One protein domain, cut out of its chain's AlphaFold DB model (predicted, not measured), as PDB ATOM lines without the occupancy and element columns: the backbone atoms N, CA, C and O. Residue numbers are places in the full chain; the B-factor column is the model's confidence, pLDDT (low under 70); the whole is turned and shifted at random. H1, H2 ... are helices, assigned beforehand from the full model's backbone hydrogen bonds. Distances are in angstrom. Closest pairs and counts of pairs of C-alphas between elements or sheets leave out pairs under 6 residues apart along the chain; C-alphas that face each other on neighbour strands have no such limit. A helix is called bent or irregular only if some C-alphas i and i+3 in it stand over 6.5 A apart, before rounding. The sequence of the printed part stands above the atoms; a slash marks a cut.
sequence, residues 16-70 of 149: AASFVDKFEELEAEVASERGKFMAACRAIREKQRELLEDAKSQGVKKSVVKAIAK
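AT A GLANCE: This is residues 16 to 70 of the 149 residues of an uncharacterized protein of Aquamicrobium defluvii (UniProt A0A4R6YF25). One long helix, H1, makes a rod, and after its last residue, Ser 57, a tight turn leads into a short helix, H2, which folds back at a steep tilt beside residues 52 to 56 of H1, like a small hook on a long stick. Residues 16 to 48, which belong to H1, stand free. The printed part has 55 residues with two named helices, H1 then H2, and no named strand; its class is all helix. It is extended, with a radius of gyration of the C-alphas of 20.0 A, and its C-alphas span 64 by 18 by 9 A.

HOW THE PARTS SIT: Begin with H1, residues 16 to 57, the longest helix. Look next at H2, residues 62 to 70, which touches H1 through 5 pairs of C-alphas within 8 A. H1 touches H2 with residues 52 to 56 alone. The closest C-alphas of the two helices are those of Leu 52 and Lys 62, 5.5 A apart. Their lines stand at a steep tilt of 57 degrees, and they run opposite ways. In the backbone of H2 every O i to N i+4 pair is within hydrogen-bond range; in H1 it is 37 of 38.

IN THESE COORDINATES: Find C-alpha 16 at (53.968, 57.971, 50.416); from there H1 runs 62.0 A to C-alpha 57 at (72.945, 43.297, 107.610). Neither helix is bent. H2 begins at C-alpha 62 and ends 12.3 A away at C-alpha 70, at (83.509, 48.219, 89.726).

THE WHOLE: The two C-alphas farthest apart are those of Ala 16 and Gly 59, at 64.3 A. The link from H1 to H2, of 4 residues, is tight. The printed part has no cut. In the B-factor column of this model the mean pLDDT of the printed part is 93.8, and no printed residue is under 70.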
ATOM      1  N   ALA A  16      53.058  57.343  49.464       82.19
ATOM      2  CA  ALA A  16      53.968  57.971  50.416       82.19
ATOM      3  C   ALA A  16      53.450  57.900  51.865       82.19
ATOM      4  O   ALA A  16      54.230  57.583  52.764       82.19
ATOM      5  N   ALA A  17      52.150  58.120  52.088       85.06
ATOM      6  CA  ALA A  17      51.515  57.999  53.402       85.06
ATOM      7  C   ALA A  17      51.694  56.591  53.985       85.06
ATOM      8  O   ALA A  17      52.104  56.444  55.131       85.06
ATOM      9  N   SER A  18      51.563  55.551  53.152       84.94
ATOM     10  CA  SER A  18      51.751  54.163  53.590       84.94
ATOM     11  C   SER A  18      53.167  53.822  54.085       84.94
ATOM     12  O   SER A  18      53.362  52.763  54.689       84.94
ATOM     13  N   PHE A  19      54.175  54.647  53.772       87.25
ATOM     14  CA  PHE A  19      55.522  54.520  54.335       87.25
ATOM     15  C   PHE A  19      55.646  55.236  55.676       87.25
ATOM     16  O   PHE A  19      56.354  54.730  56.540       87.25
ATOM     17  N   VAL A  20      54.963  56.372  55.848       91.25
ATOM     18  CA  VAL A  20      54.902  57.091  57.126       91.25
ATOM     19  C   VAL A  20      54.173  56.240  58.161       91.25
ATOM     20  O   VAL A  20      54.752  55.984  59.208       91.25
ATOM     21  N   ASP A  21      53.011  55.675  57.822       92.38
ATOM     22  CA  ASP A  21      52.252  54.794  58.724       92.38
ATOM     23  C   ASP A  21      53.106  53.607  59.199       92.38
ATOM     24  O   ASP A  21      53.216  53.333  60.391       92.38
ATOM     25  N   LYS A  22      53.802  52.936  58.270       92.38
ATOM     26  CA  LYS A  22      54.711  51.830  58.617       92.38
ATOM     27  C   LYS A  22      55.901  52.285  59.455       92.38
ATOM     28  O   LYS A  22      56.406  51.516  60.266       92.38
ATOM     29  N   PHE A  23      56.409  53.491  59.224       92.06
ATOM     30  CA  PHE A  23      57.507  54.028  60.016       92.06
ATOM     31  C   PHE A  23      57.050  54.325  61.447       92.06
ATOM     32  O   PHE A  23      57.749  53.958  62.384       92.06
ATOM     33  N   GLU A  24      55.859  54.897  61.621       95.50
ATOM     34  CA  GLU A  24      55.246  55.129  62.932       95.50
ATOM     35  C   GLU A  24      54.954  53.814  63.674       95.50
ATOM     36  O   GLU A  24      55.227  53.711  64.871       95.50
ATOM     37  N   GLU A  25      54.487  52.774  62.973       95.25
ATOM     38  CA  GLU A  25      54.354  51.418  63.528       95.25
ATOM     39  C   GLU A  25      55.703  50.883  64.039       95.25
ATOM     40  O   GLU A  25      55.805  50.434  65.183       95.25
ATOM     41  N   LEU A  26      56.763  50.988  63.230       95.50
ATOM     42  CA  LEU A  26      58.110  50.569  63.625       95.50
ATOM     43  C   LEU A  26      58.659  51.400  64.797       95.50
ATOM     44  O   LEU A  26      59.328  50.858  65.679       95.50
ATOM     45  N   GLU A  27      58.370  52.702  64.860       95.56
ATOM     46  CA  GLU A  27      58.736  53.527  66.015       95.56
ATOM     47  C   GLU A  27      57.996  53.092  67.286       95.56
ATOM     48  O   GLU A  27      58.605  53.033  68.363       95.56
ATOM     49  N   ALA A  28      56.716  52.729  67.179       95.44
ATOM     50  CA  ALA A  28      55.948  52.186  68.293       95.44
ATOM     51  C   ALA A  28      56.518  50.839  68.776       95.44
ATOM     52  O   ALA A  28      56.626  50.612  69.987       95.44
ATOM     53  N   GLU A  29      56.960  49.972  67.860       94.62
ATOM     54  CA  GLU A  29      57.664  48.730  68.200       94.62
ATOM     55  C   GLU A  29      58.975  49.007  68.950       94.62
ATOM     56  O   GLU A  29      59.208  48.446  70.026       94.62
ATOM     57  N   VAL A  30      59.803  49.935  68.455       94.62
ATOM     58  CA  VAL A  30      61.047  50.349  69.130       94.62
ATOM     59  C   VAL A  30      60.759  50.906  70.526       94.62
ATOM     60  O   VAL A  30      61.477  50.595  71.483       94.62
ATOM     61  N   ALA A  31      59.716  51.725  70.676       95.06
ATOM     62  CA  ALA A  31      59.313  52.274  71.965       95.06
ATOM     63  C   ALA A  31      58.874  51.172  72.944       95.06
ATOM     64  O   ALA A  31      59.280  51.184  74.111       95.06
ATOM     65  N   SER A  32      58.109  50.190  72.463       95.38
ATOM     66  CA  SER A  32      57.676  49.026  73.242       95.38
ATOM     67  C   SER A  32      58.867  48.203  73.741       95.38
ATOM     68  O   SER A  32      58.979  47.930  74.942       95.38
ATOM     69  N   GLU A  33      59.820  47.880  72.862       94.94
ATOM     70  CA  GLU A  33      61.023  47.124  73.230       94.94
ATOM     71  C   GLU A  33      61.909  47.878  74.228       94.94
ATOM     72  O   GLU A  33      62.368  47.312  75.225       94.94
ATOM     73  N   ARG A  34      62.080  49.195  74.045       94.00
ATOM     74  CA  ARG A  34      62.759  50.047  75.035       94.00
ATOM     75  C   ARG A  34      62.061  49.993  76.393       94.00
ATOM     76  O   ARG A  34      62.737  49.926  77.422       94.00
ATOM     77  N   GLY A  35      60.728  49.985  76.410       93.88
ATOM     78  CA  GLY A  35      59.928  49.812  77.621       93.88
ATOM     79  C   GLY A  35      60.238  48.499  78.346       93.88
ATOM     80  O   GLY A  35      60.539  48.514  79.544       93.88
ATOM     81  N   LYS A  36      60.247  47.375  77.616       95.19
ATOM     82  CA  LYS A  36      60.582  46.043  78.154       95.19
ATOM     83  C   LYS A  36      62.004  45.994  78.714       95.19
ATOM     84  O   LYS A  36      62.204  45.550  79.846       95.19
ATOM     85  N   PHE A  37      62.982  46.510  77.968       95.06
ATOM     86  CA  PHE A  37      64.377  46.585  78.407       95.06
ATOM     87  C   PHE A  37      64.523  47.373  79.717       95.06
ATOM     88  O   PHE A  37      65.192  46.931  80.654       95.06
ATOM     89  N   MET A  38      63.854  48.526  79.820       94.38
ATOM     90  CA  MET A  38      63.876  49.342  81.034       94.38
ATOM     91  C   MET A  38      63.200  48.644  82.215       94.38
ATOM     92  O   MET A  38      63.714  48.726  83.332       94.38
ATOM     93  N   ALA A  39      62.086  47.944  81.990       95.69
ATOM     94  CA  ALA A  39      61.416  47.159  83.024       95.69
ATOM     95  C   ALA A  39      62.323  46.038  83.556       95.69
ATOM     96  O   ALA A  39      62.505  45.918  84.769       95.69
ATOM     97  N   ALA A  40      62.982  45.291  82.665       95.88
ATOM     98  CA  ALA A  40      63.957  44.270  83.043       95.88
ATOM     99  C   ALA A  40      65.125  44.867  83.847       95.88
ATOM    100  O   ALA A  40      65.489  44.358  84.910       95.88
ATOM    101  N   CYS A  41      65.670  46.002  83.396       96.00
ATOM    102  CA  CYS A  41      66.721  46.717  84.118       96.00
ATOM    103  C   CYS A  41      66.273  47.168  85.517       96.00
ATOM    104  O   CYS A  41      67.067  47.108  86.456       96.00
ATOM    105  N   ARG A  42      65.023  47.627  85.681       95.81
ATOM    106  CA  ARG A  42      64.470  47.996  86.997       95.81
ATOM    107  C   ARG A  42      64.397  46.784  87.926       95.81
ATOM    108  O   ARG A  42      64.940  46.864  89.023       95.81
ATOM    109  N   ALA A  43      63.854  45.662  87.454       96.12
ATOM    110  CA  ALA A  43      63.769  44.428  88.238       96.12
ATOM    111  C   ALA A  43      65.153  43.923  88.692       96.12
ATOM    112  O   ALA A  43      65.337  43.496  89.829       96.12
ATOM    113  N   ILE A  44      66.172  44.014  87.830       96.88
ATOM    114  CA  ILE A  44      67.550  43.647  88.196       96.88
ATOM    115  C   ILE A  44      68.123  44.613  89.243       96.88
ATOM    116  O   ILE A  44      68.786  44.179  90.184       96.88
ATOM    117  N   ARG A  45      67.867  45.920  89.115       95.19
ATOM    118  CA  ARG A  45      68.329  46.922  90.090       95.19
ATOM    119  C   ARG A  45      67.685  46.742  91.464       95.19
ATOM    120  O   ARG A  45      68.349  47.003  92.465       95.19
ATOM    121  N   GLU A  46      66.437  46.289  91.525       97.31
ATOM    122  CA  GLU A  46      65.776  45.928  92.785       97.31
ATOM    123  C   GLU A  46      66.489  44.755  93.462       97.31
ATOM    124  O   GLU A  46      66.936  44.906  94.598       97.31
ATOM    125  N   LYS A  47      66.762  43.667  92.731       96.50
ATOM    126  CA  LYS A  47      67.555  42.531  93.242       96.50
ATOM    127  C   LYS A  47      68.947  42.952  93.725       96.50
ATOM    128  O   LYS A  47      69.420  42.510  94.767       96.50
ATOM    129  N   GLN A  48      69.620  43.845  92.991       94.81
ATOM    130  CA  GLN A  48      70.907  44.404  93.424       94.81
ATOM    131  C   GLN A  48      70.779  45.203  94.726       94.81
ATOM    132  O   GLN A  48      71.690  45.185  95.552       94.81
ATOM    133  N   ARG A  49      69.679  45.940  94.907       95.12
ATOM    134  CA  ARG A  49      69.427  46.696  96.134       95.12
ATOM    135  C   ARG A  49      69.203  45.757  97.315       95.12
ATOM    136  O   ARG A  49      69.808  46.010  98.351       95.12
ATOM    137  N   GLU A  50      68.403  44.710  97.147       96.44
ATOM    138  CA  GLU A  50      68.166  43.675  98.165       96.44
ATOM    139  C   GLU A  50      69.482  43.026  98.604       96.44
ATOM    140  O   GLU A  50      69.834  43.103  99.777       96.44
ATOM    141  N   LEU A  51      70.298  42.559  97.653       96.38
ATOM    142  CA  LEU A  51      71.627  42.000  97.932       96.38
ATOM    143  C   LEU A  51      72.519  42.962  98.734       96.38
ATOM    144  O   LEU A  51      73.287  42.555  99.604       96.38
ATOM    145  N   LEU A  52      72.455  44.259  98.432       94.88
ATOM    146  CA  LEU A  52      73.222  45.270  99.155       94.88
ATOM    147  C   LEU A  52      72.668  45.535 100.564       94.88
ATOM    148  O   LEU A  52      73.442  45.920 101.443       94.88
ATOM    149  N   GLU A  53      71.361  45.401 100.794       95.75
ATOM    150  CA  GLU A  53      70.795  45.421 102.150       95.75
ATOM    151  C   GLU A  53      71.242  44.187 102.943       95.75
ATOM    152  O   GLU A  53      71.683  44.348 104.081       95.75
ATOM    153  N   ASP A  54      71.245  43.001 102.333       94.75
ATOM    154  CA  ASP A  54      71.726  41.761 102.957       94.75
ATOM    155  C   ASP A  54      73.217  41.840 103.301       94.75
ATOM    156  O   ASP A  54      73.636  41.537 104.415       94.75
ATOM    157  N   ALA A  55      74.041  42.356 102.388       93.69
ATOM    158  CA  ALA A  55      75.451  42.606 102.674       93.69
ATOM    159  C   ALA A  55      75.622  43.569 103.864       93.69
ATOM    160  O   ALA A  55      76.495  43.379 104.712       93.69
ATOM    161  N   LYS A  56      74.760  44.592 103.960       94.44
ATOM    162  CA  LYS A  56      74.778  45.550 105.070       94.44
ATOM    163  C   LYS A  56      74.359  44.905 106.391       94.44
ATOM    164  O   LYS A  56      74.963  45.240 107.408       94.44
ATOM    165  N   SER A  57      73.366  44.014 106.397       93.88
ATOM    166  CA  SER A  57      72.945  43.297 107.610       93.88
ATOM    167  C   SER A  57      74.058  42.388 108.147       93.88
ATOM    168  O   SER A  57      74.201  42.240 109.355       93.88
ATOM    169  N   GLN A  58      74.924  41.896 107.259       95.00
ATOM    170  CA  GLN A  58      76.135  41.136 107.586       95.00
ATOM    171  C   GLN A  58      77.356  42.018 107.927       95.00
ATOM    172  O   GLN A  58      78.466  41.514 108.086       95.00
ATOM    173  N   GLY A  59      77.187  43.340 108.035       93.44
ATOM    174  CA  GLY A  59      78.255  44.272 108.410       93.44
ATOM    175  C   GLY A  59      79.130  44.764 107.250       93.44
ATOM    176  O   GLY A  59      80.053  45.553 107.467       93.44
ATOM    177  N   VAL A  60      78.835  44.386 106.005       93.69
ATOM    178  CA  VAL A  60      79.573  44.856 104.827       93.69
ATOM    179  C   VAL A  60      78.961  46.158 104.303       93.69
ATOM    180  O   VAL A  60      77.795  46.237 103.914       93.69
ATOM    181  N   LYS A  61      79.759  47.230 104.236       93.81
ATOM    182  CA  LYS A  61      79.296  48.513 103.680       93.81
ATOM    183  C   LYS A  61      78.977  48.370 102.187       93.81
ATOM    184  O   LYS A  61      79.842  48.019 101.389       93.81
ATOM    185  N   LYS A  62      77.776  48.788 101.777       94.00
ATOM    186  CA  LYS A  62      77.324  48.789 100.366       94.00
ATOM    187  C   LYS A  62      78.305  49.445  99.395       94.00
ATOM    188  O   LYS A  62      78.452  49.002  98.262       94.00
ATOM    189  N   SER A  63      78.953  50.528  99.825       91.62
ATOM    190  CA  SER A  63      79.941  51.245  99.014       91.62
ATOM    191  C   SER A  63      81.175  50.398  98.716       91.62
ATOM    192  O   SER A  63      81.716  50.513  97.624       91.62
ATOM    193  N   VAL A  64      81.589  49.535  99.649       92.56
ATOM    194  CA  VAL A  64      82.738  48.637  99.481       92.56
ATOM    195  C   VAL A  64      82.417  47.579  98.430       92.56
ATOM    196  O   VAL A  64      83.171  47.429  97.476       92.56
ATOM    197  N   VAL A  65      81.247  46.937  98.527       93.31
ATOM    198  CA  VAL A  65      80.794  45.948  97.529       93.31
ATOM    199  C   VAL A  65      80.745  46.563  96.128       93.31
ATOM    200  O   VAL A  65      81.273  45.991  95.178       93.31
ATOM    201  N   LYS A  66      80.164  47.766  95.998       92.31
ATOM    202  CA  LYS A  66      80.110  48.489  94.718       92.31
ATOM    203  C   LYS A  66      81.497  48.840  94.180       92.31
ATOM    204  O   LYS A  66      81.722  48.688  92.985       92.31
ATOM    205  N   ALA A  67      82.401  49.312  95.039       92.12
ATOM    206  CA  ALA A  67      83.754  49.682  94.639       92.12
ATOM    207  C   ALA A  67      84.536  48.467  94.121       92.12
ATOM    208  O   ALA A  67      85.105  48.536  93.037       92.12
ATOM    209  N   ILE A  68      84.480  47.338  94.835       92.62
ATOM    210  CA  ILE A  68      85.151  46.094  94.429       92.62
ATOM    211  C   ILE A  68      84.569  45.569  93.113       92.62
ATOM    212  O   ILE A  68      85.315  45.244  92.194       92.62
ATOM    213  N   ALA A  69      83.238  45.514  92.988       93.00
ATOM    214  CA  ALA A  69      82.596  45.076  91.749       93.00
ATOM    215  C   ALA A  69      83.001  45.960  90.557       93.00
ATOM    216  O   ALA A  69      83.283  45.446  89.475       93.00
ATOM    217  N   LYS A  70      83.089  47.281  90.768       91.88
ATOM    218  CA  LYS A  70      83.509  48.219  89.726       91.88
ATOM    219  C   LYS A  70      84.986  48.073  89.364       91.88
ATOM    220  O   LYS A  70      85.307  48.132  88.182       91.88
TER     221      LYS A  70